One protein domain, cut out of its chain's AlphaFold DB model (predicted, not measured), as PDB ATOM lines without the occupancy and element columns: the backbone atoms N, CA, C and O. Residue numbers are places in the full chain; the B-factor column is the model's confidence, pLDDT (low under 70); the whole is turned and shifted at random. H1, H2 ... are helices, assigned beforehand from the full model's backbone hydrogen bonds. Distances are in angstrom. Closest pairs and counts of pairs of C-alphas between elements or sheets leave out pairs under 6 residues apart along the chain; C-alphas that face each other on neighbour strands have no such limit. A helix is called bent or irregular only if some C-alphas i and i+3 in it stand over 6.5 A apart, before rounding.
ATOM      1  N   THR A 258      -2.991 -30.323 -21.377       92.88
ATOM      2  CA  THR A 258      -2.019 -31.303 -21.881       92.88
ATOM      3  C   THR A 258      -1.136 -30.659 -22.958       92.88
ATOM      4  O   THR A 258      -1.353 -30.854 -24.154       92.88
ATOM      5  N   PRO A 259      -0.145 -29.842 -22.550       94.38
ATOM      6  CA  PRO A 259       0.771 -29.187 -23.479       94.38
ATOM      7  C   PRO A 259       1.765 -30.181 -24.087       94.38
ATOM      8  O   PRO A 259       1.997 -31.263 -23.544       94.38
ATOM      9  N   ASN A 260       2.441 -29.781 -25.165       95.12
ATOM     10  CA  ASN A 260       3.601 -30.525 -25.660       95.12
ATOM     11  C   ASN A 260       4.832 -30.270 -24.750       95.12
ATOM     12  O   ASN A 260       5.357 -29.150 -24.742       95.12
ATOM     13  N   PRO A 261       5.343 -31.279 -24.010       93.81
ATOM     14  CA  PRO A 261       6.409 -31.083 -23.024       93.81
ATOM     15  C   PRO A 261       7.757 -30.704 -23.655       93.81
ATOM     16  O   PRO A 261       8.515 -29.928 -23.071       93.81
ATOM     17  N   THR A 262       8.059 -31.225 -24.847       95.81
ATOM     18  CA  THR A 262       9.299 -30.924 -25.580       95.81
ATOM     19  C   THR A 262       9.327 -29.457 -25.996       95.81
ATOM     20  O   THR A 262      10.322 -28.764 -25.788       95.81
ATOM     21  N   ARG A 263       8.192 -28.961 -26.494       95.69
ATOM     22  CA  ARG A 263       8.000 -27.576 -26.932       95.69
ATOM     23  C   ARG A 263       8.091 -26.577 -25.784       95.69
ATOM     24  O   ARG A 263       8.904 -25.660 -25.826       95.69
ATOM     25  N   ILE A 264       7.323 -26.769 -24.709       96.00
ATOM     26  CA  ILE A 264       7.357 -25.834 -23.569       96.00
ATOM     27  C   ILE A 264       8.723 -25.817 -22.867       96.00
ATOM     28  O   ILE A 264       9.076 -24.817 -22.243       96.00
ATOM     29  N   ARG A 265       9.506 -26.902 -22.977       96.25
ATOM     30  CA  ARG A 265      10.900 -26.943 -22.522       96.25
ATOM     31  C   ARG A 265      11.800 -26.075 -23.391       96.25
ATOM     32  O   ARG A 265      12.519 -25.255 -22.826       96.25
ATOM     33  N   LEU A 266      11.726 -26.231 -24.712       95.44
ATOM     34  CA  LEU A 266      12.436 -25.379 -25.670       95.44
ATOM     35  C   LEU A 266      12.100 -23.897 -25.429       95.44
ATOM     36  O   LEU A 266      12.973 -23.037 -25.419       95.44
ATOM     37  N   TRP A 267      10.836 -23.587 -25.137       94.56
ATOM     38  CA  TRP A 267      10.400 -22.202 -24.972       94.56
ATOM     39  C   TRP A 267      10.824 -21.537 -23.655       94.56
ATOM     40  O   TRP A 267      10.768 -20.310 -23.528       94.56
ATOM     41  N   GLU A 268      11.243 -22.306 -22.648       93.62
ATOM     42  CA  GLU A 268      11.825 -21.760 -21.413       93.62
ATOM     43  C   GLU A 268      13.330 -21.483 -21.510       93.62
ATOM     44  O   GLU A 268      13.928 -21.008 -20.537       93.62
ATOM     45  N   GLU A 269      13.939 -21.695 -22.676       92.00
ATOM     46  CA  GLU A 269      15.338 -21.351 -22.901       92.00
ATOM     47  C   GLU A 269      15.611 -19.837 -22.774       92.00
ATOM     48  O   GLU A 269      14.749 -18.999 -23.068       92.00
ATOM     49  N   PRO A 270      16.828 -19.442 -22.342       92.88
ATOM     50  CA  PRO A 270      17.170 -18.037 -22.120       92.88
ATOM     51  C   PRO A 270      17.044 -17.147 -23.361       92.88
ATOM     52  O   PRO A 270      16.755 -15.960 -23.210       92.88
ATOM     53  N   ILE A 271      17.221 -17.712 -24.562       94.69
ATOM     54  CA  ILE A 271      17.190 -16.991 -25.844       94.69
ATOM     55  C   ILE A 271      15.862 -16.260 -26.086       94.69
ATOM     56  O   ILE A 271      15.837 -15.207 -26.717       94.69
ATOM     57  N   LEU A 272      14.763 -16.768 -25.522       94.75
ATOM     58  CA  LEU A 272      13.434 -16.183 -25.679       94.75
ATOM     59  C   LEU A 272      13.122 -15.066 -24.689       94.75
ATOM     60  O   LEU A 272      12.155 -14.338 -24.903       94.75
ATOM     61  N   ARG A 273      13.908 -14.895 -23.617       93.38
ATOM     62  CA  ARG A 273      13.622 -13.892 -22.573       93.38
ATOM     63  C   ARG A 273      13.388 -12.478 -23.128       93.38
ATOM     64  O   ARG A 273      12.403 -11.886 -22.701       93.38
ATOM     65  N   PRO A 274      14.191 -11.953 -24.077       95.62
ATOM     66  CA  PRO A 274      13.977 -10.609 -24.624       95.62
ATOM     67  C   PRO A 274      12.713 -10.479 -25.486       95.62
ATOM     68  O   PRO A 274      12.269  -9.370 -25.758       95.62
ATOM     69  N   TYR A 275      12.148 -11.601 -25.938       95.50
ATOM     70  CA  TYR A 275      11.069 -11.649 -26.926       95.50
ATOM     71  C   TYR A 275       9.735 -12.128 -26.349       95.50
ATOM     72  O   TYR A 275       8.740 -12.170 -27.072       95.50
ATOM     73  N   ARG A 276       9.690 -12.496 -25.061       94.19
ATOM     74  CA  ARG A 276       8.512 -13.107 -24.428       94.19
ATOM     75  C   ARG A 276       7.255 -12.255 -24.533       94.19
ATOM     76  O   ARG A 276       6.207 -12.808 -24.842       94.19
ATOM     77  N   ASP A 277       7.367 -10.944 -24.339       93.00
ATOM     78  CA  ASP A 277       6.207 -10.049 -24.392       93.00
ATOM     79  C   ASP A 277       5.621  -9.974 -25.805       93.00
ATOM     80  O   ASP A 277       4.409 -10.075 -25.984       93.00
ATOM     81  N   ALA A 278       6.482  -9.882 -26.824       94.19
ATOM     82  CA  ALA A 278       6.048  -9.923 -28.217       94.19
ATOM     83  C   ALA A 278       5.419 -11.284 -28.560       94.19
ATOM     84  O   ALA A 278       4.384 -11.346 -29.213       94.19
ATOM     85  N   LEU A 279       6.013 -12.378 -28.084       95.12
ATOM     86  CA  LEU A 279       5.583 -13.746 -28.374       95.12
ATOM     87  C   LEU A 279       4.429 -14.242 -27.495       95.12
ATOM     88  O   LEU A 279       3.946 -15.350 -27.727       95.12
ATOM     89  N   ALA A 280       3.946 -13.459 -26.529       93.50
ATOM     90  CA  ALA A 280       2.865 -13.839 -25.618       93.50
ATOM     91  C   ALA A 280       1.634 -14.465 -26.322       93.50
ATOM     92  O   ALA A 280       1.184 -15.521 -25.866       93.50
ATOM     93  N   PRO A 281       1.133 -13.935 -27.464       92.19
ATOM     94  CA  PRO A 281       0.029 -14.549 -28.212       92.19
ATOM     95  C   PRO A 281       0.325 -15.980 -28.676       92.19
ATOM     96  O   PRO A 281      -0.546 -16.844 -28.634       92.19
ATOM     97  N   ILE A 282       1.565 -16.236 -29.093       94.50
ATOM     98  CA  ILE A 282       2.028 -17.523 -29.622       94.50
ATOM     99  C   ILE A 282       2.272 -18.493 -28.473       94.50
ATOM    100  O   ILE A 282       1.782 -19.618 -28.494       94.50
ATOM    101  N   LEU A 283       2.965 -18.039 -27.427       95.31
ATOM    102  CA  LEU A 283       3.229 -18.851 -26.244       95.31
ATOM    103  C   LEU A 283       1.916 -19.284 -25.582       95.31
ATOM    104  O   LEU A 283       1.803 -20.429 -25.152       95.31
ATOM    105  N   SER A 284       0.911 -18.405 -25.534       93.50
ATOM    106  CA  SER A 284      -0.409 -18.696 -24.958       93.50
ATOM    107  C   SER A 284      -1.120 -19.881 -25.612       93.50
ATOM    108  O   SER A 284      -1.919 -20.533 -24.948       93.50
ATOM    109  N   LEU A 285      -0.816 -20.212 -26.871       93.25
ATOM    110  CA  LEU A 285      -1.443 -21.325 -27.596       93.25
ATOM    111  C   LEU A 285      -1.167 -22.705 -26.974       93.25
ATOM    112  O   LEU A 285      -2.009 -23.596 -27.088       93.25
ATOM    113  N   GLU A 286      -0.019 -22.885 -26.313       94.38
ATOM    114  CA  GLU A 286       0.289 -24.081 -25.502       94.38
ATOM    115  C   GLU A 286      -0.144 -23.937 -24.041       94.38
ATOM    116  O   GLU A 286       0.004 -24.878 -23.266       94.38
ATOM    117  N   GLY A 287      -0.663 -22.777 -23.641       93.50
ATOM    118  CA  GLY A 287      -1.207 -22.558 -22.308       93.50
ATOM    119  C   GLY A 287      -2.503 -23.344 -22.065       93.50
ATOM    120  O   GLY A 287      -3.081 -23.929 -22.994       93.50
ATOM    121  N   PRO A 288      -2.973 -23.375 -20.808       92.94
ATOM    122  CA  PRO A 288      -4.222 -24.035 -20.461       92.94
ATOM    123  C   PRO A 288      -5.429 -23.296 -21.058       92.94
ATOM    124  O   PRO A 288      -5.375 -22.093 -21.318       92.94
ATOM    125  N   ASP A 289      -6.536 -24.014 -21.255       90.38
ATOM    126  CA  ASP A 289      -7.749 -23.438 -21.836       90.38
ATOM    127  C   ASP A 289      -8.471 -22.491 -20.862       90.38
ATOM    128  O   ASP A 289      -9.197 -22.910 -19.957       90.38
ATOM    129  N   THR A 290      -8.319 -21.188 -21.085       87.06
ATOM    130  CA  THR A 290      -8.972 -20.138 -20.293       87.06
ATOM    131  C   THR A 290     -10.434 -19.906 -20.675       87.06
ATOM    132  O   THR A 290     -11.161 -19.256 -19.921       87.06
ATOM    133  N   THR A 291     -10.902 -20.463 -21.799       83.94
ATOM    134  CA  THR A 291     -12.293 -20.313 -22.265       83.94
ATOM    135  C   THR A 291     -13.278 -21.205 -21.509       83.94
ATOM    136  O   THR A 291     -14.485 -21.058 -21.675       83.94
ATOM    137  N   ARG A 292     -12.768 -22.092 -20.637       79.38
ATOM    138  CA  ARG A 292     -13.537 -23.065 -19.835       79.38
ATOM    139  C   ARG A 292     -14.269 -24.124 -20.661       79.38
ATOM    140  O   ARG A 292     -15.143 -24.799 -20.131       79.38
ATOM    141  N   ASN A 293     -13.881 -24.317 -21.917       82.88
ATOM    142  CA  ASN A 293     -14.430 -25.364 -22.772       82.88
ATOM    143  C   ASN A 293     -13.714 -26.716 -22.589       82.88
ATOM    144  O   ASN A 293     -14.025 -27.678 -23.284       82.88
ATOM    145  N   HIS A 294     -12.784 -26.796 -21.629       83.38
ATOM    146  CA  HIS A 294     -12.049 -28.003 -21.243       83.38
ATOM    147  C   HIS A 294     -11.187 -28.597 -22.361       83.38
ATOM    148  O   HIS A 294     -10.899 -29.795 -22.359       83.38
ATOM    149  N   TYR A 295     -10.731 -27.768 -23.300       88.56
ATOM    150  CA  TYR A 295      -9.783 -28.231 -24.302       88.56
ATOM    151  C   TYR A 295      -8.411 -28.531 -23.689       88.56
ATOM    152  O   TYR A 295      -8.022 -28.007 -22.643       88.56
ATOM    153  N   GLU A 296      -7.663 -29.382 -24.391       89.88
ATOM    154  CA  GLU A 296      -6.312 -29.797 -24.009       89.88
ATOM    155  C   GLU A 296      -5.325 -28.629 -23.947       89.88
ATOM    156  O   GLU A 296      -4.448 -28.603 -23.094       89.88
ATOM    157  N   THR A 297      -5.459 -27.663 -24.848       92.12
ATOM    158  CA  THR A 297      -4.629 -26.458 -24.930       92.12
ATOM    159  C   THR A 297      -5.456 -25.321 -25.511       92.12
ATOM    160  O   THR A 297      -6.447 -25.551 -26.215       92.12
ATOM    161  N   LEU A 298      -5.034 -24.086 -25.250       90.44
ATOM    162  CA  LEU A 298      -5.754 -22.893 -25.687       90.44
ATOM    163  C   LEU A 298      -5.890 -22.791 -27.217       90.44
ATOM    164  O   LEU A 298      -6.882 -22.267 -27.718       90.44
ATOM    165  N   ARG A 299      -4.947 -23.341 -27.994       88.81
ATOM    166  CA  ARG A 299      -5.052 -23.334 -29.467       88.81
ATOM    167  C   ARG A 299      -6.298 -24.028 -30.015       88.81
ATOM    168  O   ARG A 299      -6.717 -23.709 -31.121       88.81
ATOM    169  N   ARG A 300      -6.890 -24.954 -29.255       86.06
ATOM    170  CA  ARG A 300      -8.101 -25.678 -29.662       86.06
ATOM    171  C   ARG A 300      -9.396 -24.962 -29.285       86.06
ATOM    172  O   ARG A 300     -10.454 -25.365 -29.751       86.06
ATOM    173  N   SER A 301      -9.329 -23.917 -28.460       78.88
ATOM    174  CA  SER A 301     -10.514 -23.295 -27.867       78.88
ATOM    175  C   SER A 301     -10.949 -21.977 -28.513       78.88
ATOM    176  O   SER A 301     -11.882 -21.336 -28.033       78.88
ATOM    177  N   SER A 302     -10.320 -21.587 -29.628       71.44
ATOM    178  CA  SER A 302     -10.621 -20.358 -30.379       71.44
ATOM    179  C   SER A 302     -10.738 -19.099 -29.498       71.44
ATOM    180  O   SER A 302     -11.729 -18.371 -29.577       71.44
ATOM    181  N   PRO A 303      -9.723 -18.785 -28.672       69.38
ATOM    182  CA  PRO A 303      -9.780 -17.768 -27.610       69.38
ATOM    183  C   PRO A 303      -9.871 -16.310 -28.097       69.38
ATOM    184  O   PRO A 303      -9.864 -15.392 -27.283       69.38
ATOM    185  N   GLY A 304      -9.877 -16.062 -29.411       73.25
ATOM    186  CA  GLY A 304      -9.825 -14.708 -29.974       73.25
ATOM    187  C   GLY A 304      -8.438 -14.050 -29.941       73.25
ATOM    188  O   GLY A 304      -8.338 -12.851 -30.176       73.25
ATOM    189  N   ILE A 305      -7.364 -14.818 -29.692       80.62
ATOM    190  CA  ILE A 305      -5.968 -14.332 -29.776       80.62
ATOM    191  C   ILE A 305      -5.631 -13.834 -31.189       80.62
ATOM    192  O   ILE A 305      -4.920 -12.847 -31.364       80.62
ATOM    193  N   PHE A 306      -6.175 -14.521 -32.191       83.25
ATOM    194  CA  PHE A 306      -6.078 -14.168 -33.601       83.25
ATOM    195  C   PHE A 306      -7.464 -13.818 -34.133       83.25
ATOM    196  O   PHE A 306      -8.481 -14.210 -33.551       83.25
ATOM    197  N   GLY A 307      -7.518 -13.101 -35.257       80.06
ATOM    198  CA  GLY A 307      -8.780 -12.849 -35.948       80.06
ATOM    199  C   GLY A 307      -9.501 -14.159 -36.286       80.06
ATOM    200  O   GLY A 307      -8.861 -15.161 -36.603       80.06
ATOM    201  N   ARG A 308     -10.844 -14.153 -36.259       80.25
ATOM    202  CA  ARG A 308     -11.680 -15.341 -36.547       80.25
ATOM    203  C   ARG A 308     -11.318 -16.037 -37.864       80.25
ATOM    204  O   ARG A 308     -11.468 -17.245 -37.973       80.25
ATOM    205  N   GLN A 309     -10.815 -15.276 -38.834       82.62
ATOM    206  CA  GLN A 309     -10.372 -15.783 -40.131       82.62
ATOM    207  C   GLN A 309      -9.296 -16.871 -40.003       82.62
ATOM    208  O   GLN A 309      -9.371 -17.853 -40.725       82.62
ATOM    209  N   VAL A 310      -8.364 -16.756 -39.048       84.00
ATOM    210  CA  VAL A 310      -7.268 -17.727 -38.861       84.00
ATOM    211  C   VAL A 310      -7.801 -19.107 -38.473       84.00
ATOM    212  O   VAL A 310      -7.336 -20.117 -38.990       84.00
ATOM    213  N   TYR A 311      -8.820 -19.154 -37.612       81.06
ATOM    214  CA  TYR A 311      -9.444 -20.404 -37.160       81.06
ATOM    215  C   TYR A 311     -10.318 -21.066 -38.234       81.06
ATOM    216  O   TYR A 311     -10.625 -22.248 -38.123       81.06
ATOM    217  N   ASN A 312     -10.702 -20.309 -39.265       83.06
ATOM    218  CA  ASN A 312     -11.546 -20.777 -40.363       83.06
ATOM    219  C   ASN A 312     -10.744 -21.147 -41.620       83.06
ATOM    220  O   ASN A 312     -11.343 -21.530 -42.625       83.06
ATOM    221  N   LEU A 313      -9.414 -21.005 -41.602       85.75
ATOM    222  CA  LEU A 313      -8.586 -21.396 -42.737       85.75
ATOM    223  C   LEU A 313      -8.655 -22.916 -42.945       85.75
ATOM    224  O   LEU A 313      -8.590 -23.670 -41.970       85.75
ATOM    225  N   PRO A 314      -8.768 -23.384 -44.202       87.38
ATOM    226  CA  PRO A 314      -8.807 -24.809 -44.490       87.38
ATOM    227  C   PRO A 314      -7.498 -25.469 -44.053       87.38
ATOM    228  O   PRO A 314      -6.410 -24.904 -44.220       87.38
ATOM    229  N   ALA A 315      -7.615 -26.676 -43.500       86.69
ATOM    230  CA  ALA A 315      -6.461 -27.480 -43.132       86.69
ATOM    231  C   ALA A 315      -5.656 -27.847 -44.385       86.69
ATOM    232  O   ALA A 315      -6.221 -28.270 -45.398       86.69
ATOM    233  N   ARG A 316      -4.330 -27.732 -44.306       87.12
ATOM    234  CA  ARG A 316      -3.417 -28.144 -45.374       87.12
ATOM    235  C   ARG A 316      -2.754 -29.444 -44.961       87.12
ATOM    236  O   ARG A 316      -2.232 -29.546 -43.858       87.12
ATOM    237  N   ASN A 317      -2.808 -30.464 -45.817       83.50
ATOM    238  CA  ASN A 317      -2.260 -31.794 -45.513       83.50
ATOM    239  C   ASN A 317      -2.764 -32.367 -44.167       83.50
ATOM    240  O   ASN A 317      -2.024 -33.035 -43.446       83.50
ATOM    241  N   GLY A 318      -4.018 -32.068 -43.802       82.19
ATOM    242  CA  GLY A 318      -4.630 -32.502 -42.542       82.19
ATOM    243  C   GLY A 318      -4.170 -31.745 -41.289       82.19
ATOM    244  O   GLY A 318      -4.564 -32.129 -40.191       82.19
ATOM    245  N   ARG A 319      -3.368 -30.679 -41.423       84.75
ATOM    246  CA  ARG A 319      -2.896 -29.856 -40.302       84.75
ATOM    247  C   ARG A 319      -3.577 -28.496 -40.264       84.75
ATOM    248  O   ARG A 319      -3.815 -27.863 -41.295       84.75
ATOM    249  N   PHE A 320      -3.893 -28.056 -39.049       89.69
ATOM    250  CA  PHE A 320      -4.409 -26.717 -38.800       89.69
ATOM    251  C   PHE A 320      -3.260 -25.714 -38.749       89.69
ATOM    252  O   PHE A 320      -2.199 -25.999 -38.196       89.69
ATOM    253  N   ILE A 321      -3.508 -24.501 -39.244       91.31
ATOM    254  CA  ILE A 321      -2.491 -23.449 -39.340       91.31
ATOM    255  C   ILE A 321      -1.812 -23.126 -38.003       91.31
ATOM    256  O   ILE A 321      -0.630 -22.811 -37.975       91.31
ATOM    257  N   LEU A 322      -2.535 -23.222 -36.880       91.88
ATOM    258  CA  LEU A 322      -1.959 -22.960 -35.560       91.88
ATOM    259  C   LEU A 322      -0.968 -24.043 -35.129       91.88
ATOM    260  O   LEU A 322      -0.007 -23.725 -34.437       91.88
ATOM    261  N   ASP A 323      -1.169 -25.301 -35.524       91.56
ATOM    262  CA  ASP A 323      -0.207 -26.361 -35.219       91.56
ATOM    263  C   ASP A 323       1.081 -26.177 -36.033       91.56
ATOM    264  O   ASP A 323       2.173 -26.275 -35.466       91.56
ATOM    265  N   ASP A 324       0.963 -25.837 -37.321       93.00
ATOM    266  CA  ASP A 324       2.124 -25.540 -38.169       93.00
ATOM    267  C   ASP A 324       2.833 -24.252 -37.729       93.00
ATOM    268  O   ASP A 324       4.052 -24.254 -37.596       93.00
ATOM    269  N   LEU A 325       2.102 -23.197 -37.351       94.50
ATOM    270  CA  LEU A 325       2.669 -21.978 -36.758       94.50
ATOM    271  C   LEU A 325       3.568 -22.286 -35.556       94.50
ATOM    272  O   LEU A 325       4.657 -21.722 -35.439       94.50
ATOM    273  N   LEU A 326       3.128 -23.177 -34.663       95.38
ATOM    274  CA  LEU A 326       3.933 -23.575 -33.511       95.38
ATOM    275  C   LEU A 326       5.156 -24.408 -33.917       95.38
ATOM    276  O   LEU A 326       6.204 -24.262 -33.299       95.38
ATOM    277  N   CYS A 327       5.057 -25.240 -34.956       95.44
ATOM    278  CA  CYS A 327       6.200 -25.999 -35.474       95.44
ATOM    279  C   CYS A 327       7.241 -25.083 -36.140       95.44
ATOM    280  O   CYS A 327       8.437 -25.225 -35.893       95.44
ATOM    281  N   VAL A 328       6.790 -24.101 -36.923       96.19
ATOM    282  CA  VAL A 328       7.648 -23.068 -37.519       96.19
ATOM    283  C   VAL A 328       8.307 -22.224 -36.430       96.19
ATOM    284  O   VAL A 328       9.494 -21.910 -36.522       96.19
ATOM    285  N   PHE A 329       7.577 -21.902 -35.360       97.25
ATOM    286  CA  PHE A 329       8.153 -21.211 -34.211       97.25
ATOM    287  C   PHE A 329       9.231 -22.056 -33.514       97.25
ATOM    288  O   PHE A 329      10.316 -21.542 -33.251       97.25
ATOM    289  N   ASP A 330       8.991 -23.350 -33.278       97.31
ATOM    290  CA  ASP A 330       9.991 -24.267 -32.705       97.31
ATOM    291  C   ASP A 330      11.275 -24.308 -33.557       97.31
ATOM    292  O   ASP A 330      12.395 -24.241 -33.032       97.31
ATOM    293  N   ALA A 331      11.122 -24.351 -34.884       96.69
ATOM    294  CA  ALA A 331      12.237 -24.296 -35.824       96.69
ATOM    295  C   ALA A 331      12.978 -22.948 -35.761       96.69
ATOM    296  O   ALA A 331      14.211 -22.925 -35.755       96.69
ATOM    297  N   ALA A 332      12.254 -21.832 -35.640       97.06
ATOM    298  CA  ALA A 332      12.847 -20.505 -35.493       97.06
ATOM    299  C   ALA A 332      13.655 -20.373 -34.192       97.06
ATOM    300  O   ALA A 332      14.777 -19.866 -34.222       97.06
ATOM    301  N   VAL A 333      13.135 -20.882 -33.069       96.44
ATOM    302  CA  VAL A 333      13.851 -20.891 -31.781       96.44
ATOM    303  C   VAL A 333      15.149 -21.685 -31.884       96.44
ATOM    304  O   VAL A 333      16.193 -21.210 -31.444       96.44
ATOM    305  N   THR A 334      15.098 -22.850 -32.530       95.31
ATOM    306  CA  THR A 334      16.272 -23.714 -32.732       95.31
ATOM    307  C   THR A 334      17.323 -23.059 -33.637       95.31
ATOM    308  O   THR A 334      18.520 -23.278 -33.460       95.31
ATOM    309  N   LYS A 335      16.896 -22.244 -34.610       95.38
ATOM    310  CA  LYS A 335      17.791 -21.549 -35.549       95.38
ATOM    311  C   LYS A 335      18.504 -20.347 -34.935       95.38
ATOM    312  O   LYS A 335      19.645 -20.090 -35.312       95.38
ATOM    313  N   GLY A 336      17.867 -19.631 -34.011       95.44
ATOM    314  CA  GLY A 336      18.499 -18.551 -33.253       95.44
ATOM    315  C   GLY A 336      17.744 -17.222 -33.280       95.44
ATOM    316  O   GLY A 336      16.581 -17.127 -33.673       95.44
ATOM    317  N   VAL A 337      18.422 -16.168 -32.824       96.50
ATOM    318  CA  VAL A 337      17.811 -14.861 -32.544       96.50
ATOM    319  C   VAL A 337      17.237 -14.208 -33.802       96.50
ATOM    320  O   VAL A 337      16.122 -13.688 -33.773       96.50
ATOM    321  N   GLU A 338      17.962 -14.252 -34.913       97.00
ATOM    322  CA  GLU A 338      17.568 -13.640 -36.185       97.00
ATOM    323  C   GLU A 338      16.287 -14.285 -36.733       97.00
ATOM    324  O   GLU A 338      15.395 -13.594 -37.229       97.00
ATOM    325  N   ALA A 339      16.159 -15.605 -36.572       97.25
ATOM    326  CA  ALA A 339      14.980 -16.373 -36.956       97.25
ATOM    327  C   ALA A 339      13.763 -16.050 -36.079       97.25
ATOM    328  O   ALA A 339      12.668 -15.845 -36.604       97.25
ATOM    329  N   ILE A 340      13.951 -15.926 -34.759       97.50
ATOM    330  CA  ILE A 340      12.888 -15.489 -33.838       97.50
ATOM    331  C   ILE A 340      12.392 -14.087 -34.220       97.50
ATOM    332  O   ILE A 340      11.186 -13.841 -34.263       97.50
ATOM    333  N   GLN A 341      13.304 -13.162 -34.529       96.88
ATOM    334  CA  GLN A 341      12.929 -11.805 -34.927       96.88
ATOM    335  C   GLN A 341      12.159 -11.775 -36.251       96.88
ATOM    336  O   GLN A 341      11.172 -11.044 -36.347       96.88
ATOM    337  N   LEU A 342      12.583 -12.568 -37.241       96.12
ATOM    338  CA  LEU A 342      11.857 -12.718 -38.500       96.12
ATOM    339  C   LEU A 342      10.446 -13.270 -38.255       96.12
ATOM    340  O   LEU A 342       9.473 -12.715 -38.767       96.12
ATOM    341  N   PHE A 343      10.330 -14.311 -37.425       96.81
ATOM    342  CA  PHE A 343       9.047 -14.907 -37.062       96.81
ATOM    343  C   PHE A 343       8.099 -13.876 -36.438       96.81
ATOM    344  O   PHE A 343       6.933 -13.792 -36.822       96.81
ATOM    345  N   ILE A 344       8.594 -13.038 -35.524       95.88
ATOM    346  CA  ILE A 344       7.794 -11.967 -34.909       95.88
ATOM    347  C   ILE A 344       7.289 -10.981 -35.971       95.88
ATOM    348  O   ILE A 344       6.100 -10.658 -36.003       95.88
ATOM    349  N   THR A 345       8.161 -10.534 -36.873       94.12
ATOM    350  CA  THR A 345       7.812  -9.528 -37.886       94.12
ATOM    351  C   THR A 345       6.815 -10.037 -38.935       94.12
ATOM    352  O   THR A 345       5.992  -9.254 -39.435       94.12
ATOM    353  N   VAL A 346       6.847 -11.335 -39.246       92.06
ATOM    354  CA  VAL A 346       5.950 -11.966 -40.226       92.06
ATOM    355  C   VAL A 346       4.649 -12.463 -39.589       92.06
ATOM    356  O   VAL A 346       3.578 -12.177 -40.114       92.06
ATOM    357  N   CYS A 347       4.708 -13.173 -38.460       91.88
ATOM    358  CA  CYS A 347       3.538 -13.853 -37.892       91.88
ATOM    359  C   CYS A 347       2.876 -13.117 -36.725       91.88
ATOM    360  O   CYS A 347       1.685 -13.304 -36.491       91.88
ATOM    361  N   VAL A 348       3.607 -12.296 -35.972       90.56
ATOM    362  CA  VAL A 348       3.086 -11.713 -34.724       90.56
ATOM    363  C   VAL A 348       2.637 -10.270 -34.920       90.56
ATOM    364  O   VAL A 348       1.498  -9.933 -34.596       90.56
ATOM    365  N   GLU A 349       3.500  -9.417 -35.474       89.44
ATOM    366  CA  GLU A 349       3.213  -7.989 -35.671       89.44
ATOM    367  C   GLU A 349       1.960  -7.730 -36.530       89.44
ATOM    368  O   GLU A 349       1.150  -6.895 -36.126       89.44
ATOM    369  N   PRO A 350       1.728  -8.433 -37.662       81.81
ATOM    370  CA  PRO A 350       0.568  -8.149 -38.509       81.81
ATOM    371  C   PRO A 350      -0.764  -8.599 -37.902       81.81
ATOM    372  O   PRO A 350      -1.816  -8.173 -38.370       81.81
ATOM    373  N   ARG A 351      -0.740  -9.494 -36.899       74.00
ATOM    374  CA  ARG A 351      -1.920 -10.144 -36.281       74.00
ATOM    375  C   ARG A 351      -2.876 -10.856 -37.257       74.00
ATOM    376  O   ARG A 351      -3.957 -11.284 -36.854       74.00
ATOM    377  N   ALA A 352      -2.466 -11.031 -38.510       79.56
ATOM    378  CA  ALA A 352      -3.183 -11.723 -39.570       79.56
ATOM    379  C   ALA A 352      -2.276 -12.828 -40.129       79.56
ATOM    380  O   ALA A 352      -1.443 -12.586 -40.998       79.56
ATOM    381  N   ILE A 353      -2.395 -14.031 -39.563       87.94
ATOM    382  CA  ILE A 353      -1.586 -15.193 -39.950       87.94
ATOM    383  C   ILE A 353      -2.311 -15.956 -41.058       87.94
ATOM    384  O   ILE A 353      -3.488 -16.286 -40.917       87.94
ATOM    385  N   ASN A 354      -1.602 -16.258 -42.140       90.38
ATOM    386  CA  ASN A 354      -2.062 -17.106 -43.236       90.38
ATOM    387  C   ASN A 354      -0.956 -18.101 -43.636       90.38
ATOM    388  O   ASN A 354       0.139 -18.087 -43.068       90.38
ATOM    389  N   TRP A 355      -1.262 -18.988 -44.584       90.81
ATOM    390  CA  TRP A 355      -0.318 -20.004 -45.049       90.81
ATOM    391  C   TRP A 355       0.928 -19.388 -45.703       90.81
ATOM    392  O   TRP A 355       2.033 -19.823 -45.397       90.81
ATOM    393  N   ASP A 356       0.775 -18.311 -46.479       89.44
ATOM    394  CA  ASP A 356       1.891 -17.610 -47.132       89.44
ATOM    395  C   ASP A 356       2.906 -17.050 -46.119       89.44
ATOM    396  O   ASP A 356       4.116 -17.080 -46.345       89.44
ATOM    397  N   CYS A 357       2.432 -16.546 -44.972       90.50
ATOM    398  CA  CYS A 357       3.293 -16.090 -43.880       90.50
ATOM    399  C   CYS A 357       4.154 -17.229 -43.323       90.50
ATOM    400  O   CYS A 357       5.337 -17.014 -43.053       90.50
ATOM    401  N   LEU A 358       3.581 -18.425 -43.154       93.62
ATOM    402  CA  LEU A 358       4.322 -19.591 -42.668       93.62
ATOM    403  C   LEU A 358       5.342 -20.065 -43.703       93.62
ATOM    404  O   LEU A 358       6.512 -20.210 -43.356       93.62
ATOM    405  N   GLU A 359       4.939 -20.184 -44.970       92.44
ATOM    406  CA  GLU A 359       5.832 -20.592 -46.062       92.44
ATOM    407  C   GLU A 359       7.040 -19.654 -46.200       92.44
ATOM    408  O   GLU A 359       8.169 -20.107 -46.397       92.44
ATOM    409  N   ARG A 360       6.834 -18.336 -46.047       92.06
ATOM    410  CA  ARG A 360       7.922 -17.340 -46.066       92.06
ATOM    411  C   ARG A 360       8.954 -17.583 -44.979       92.06
ATOM    412  O   ARG A 360      10.150 -17.430 -45.232       92.06
ATOM    413  N   ILE A 361       8.506 -17.906 -43.767       94.94
ATOM    414  CA  ILE A 361       9.424 -18.177 -42.662       94.94
ATOM    415  C   ILE A 361      10.120 -19.507 -42.899       94.94
ATOM    416  O   ILE A 361      11.338 -19.547 -42.795       94.94
ATOM    417  N   GLU A 362       9.394 -20.564 -43.255       95.38
ATOM    418  CA  GLU A 362       9.974 -21.883 -43.531       95.38
ATOM    419  C   GLU A 362      11.098 -21.791 -44.568       95.38
ATOM    420  O   GLU A 362      12.227 -22.181 -44.273       95.38
ATOM    421  N   ALA A 363      10.842 -21.141 -45.709       94.31
ATOM    422  CA  ALA A 363      11.851 -20.910 -46.743       94.31
ATOM    423  C   ALA A 363      13.053 -20.094 -46.232       94.31
ATOM    424  O   ALA A 363      14.196 -20.333 -46.620       94.31
ATOM    425  N   ALA A 364      12.828 -19.125 -45.340       95.00
ATOM    426  CA  ALA A 364      13.915 -18.364 -44.730       95.00
ATOM    427  C   ALA A 364      14.718 -19.188 -43.704       95.00
ATOM    428  O   ALA A 364      15.924 -18.985 -43.577       95.00
ATOM    429  N   LEU A 365      14.090 -20.122 -42.982       95.94
ATOM    430  CA  LEU A 365      14.754 -20.994 -42.004       95.94
ATOM    431  C   LEU A 365      15.632 -22.067 -42.665       95.94
ATOM    432  O   LEU A 365      16.570 -22.564 -42.028       95.94
ATOM    433  N   GLU A 366      15.378 -22.397 -43.932       95.25
ATOM    434  CA  GLU A 366      16.245 -23.262 -44.745       95.25
ATOM    435  C   GLU A 366      17.611 -22.626 -45.042       95.25
ATOM    436  O   GLU A 366      18.587 -23.337 -45.294       95.25
ATOM    437  N   LEU A 367      17.731 -21.298 -44.931       93.50
ATOM    438  CA  LEU A 367      19.011 -20.615 -45.073       93.50
ATOM    439  C   LEU A 367      19.993 -21.061 -43.978       93.50
ATOM    440  O   LEU A 367      19.666 -21.182 -42.795       93.50
TER     441      LEU A 367
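AT A GLANCE: This is residues 258 to 367 of the 705 residues of an uncharacterized protein of Neonectria ditissima (UniProt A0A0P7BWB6). Four helices, H2, H4, H5 and H6, make an up-and-down bundle, with H4 and H5 side by side between a kinked H2 and H6. The short H1 packs at a steep tilt on H4, and a long loop with little H3 lies toward the end of the bundle where H4 begins. You read 110 residues with six named helices, H1 to H6 in chain order, and no named strand; the class is all helix. The whole is compact, with a radius of gyration of the C-alphas of 13.3 A and spans of 38 by 29 by 23 A.

HOW THE PARTS SIT: Start at H1, residues 261 to 267, and look from Arg 263 to Asp 330 of H4, residues 321 to 335: their C-alphas, the closest pair, are 6.9 A apart. H1 touches H4 at a steep tilt of 58 degrees, meeting residues 330 to 333 of H4 alone. H2, residues 270 to 286, only just touches H4, with 3 pairs of C-alphas within 8 A, the closest Ile 282 and Leu 326 at 7.4 A; they run opposite ways. H2 also touches H5, residues 337 to 348, with Ile 271 and Val 337 closest at 7.1 A. H3, residues 308 to 311, touches no helix. H4, the hub, touches four others and forms a helical hairpin with H5, where the C-alphas of Ala 332 and Ala 339 come closest at 4.9 A. H5 and H6, residues 355 to 365, form another hairpin at a shallow tilt of 7 degrees, closest at Val 346 and Cys 357, 6.1 A. H4 and H6 touch at Val 328 and Glu 362, 6.6 A, running the same way; H2 and H6 stay apart. In H1, H4, H5 and H6 every O i to N i+4 pair is within hydrogen-bond range; H2 has 5 of 13, beside 9 of 14 O i to N i+3 pairs, and H3 is too short for an O i to N i+4 pair.

IN THESE COORDINATES: Find C-alpha 261 at (6.409, -31.083, -23.024), where H1 begins its 9.9 A. H2 is irregular, with C-alphas 274 and 277 7.8 A apart and a kink of 111 degrees near residue 277; it spans 18.2 A. H3 spans 5.6 A. Find C-alpha 321 at (-2.491, -23.449, -39.340); from there H4 runs 20.7 A. H5 spans 15.2 A, and H6 runs 15.4 A to C-alpha 365 at (14.754, -20.994, -42.004).

THE WHOLE: The two C-alphas farthest apart, those of Arg 292 and Leu 367, are 41.3 A apart. The printed part has no cut. The link from H2 to H3, residues 287 to 307, is long. The mean pLDDT of the printed part is 90.7, and residue 303 alone is under 70.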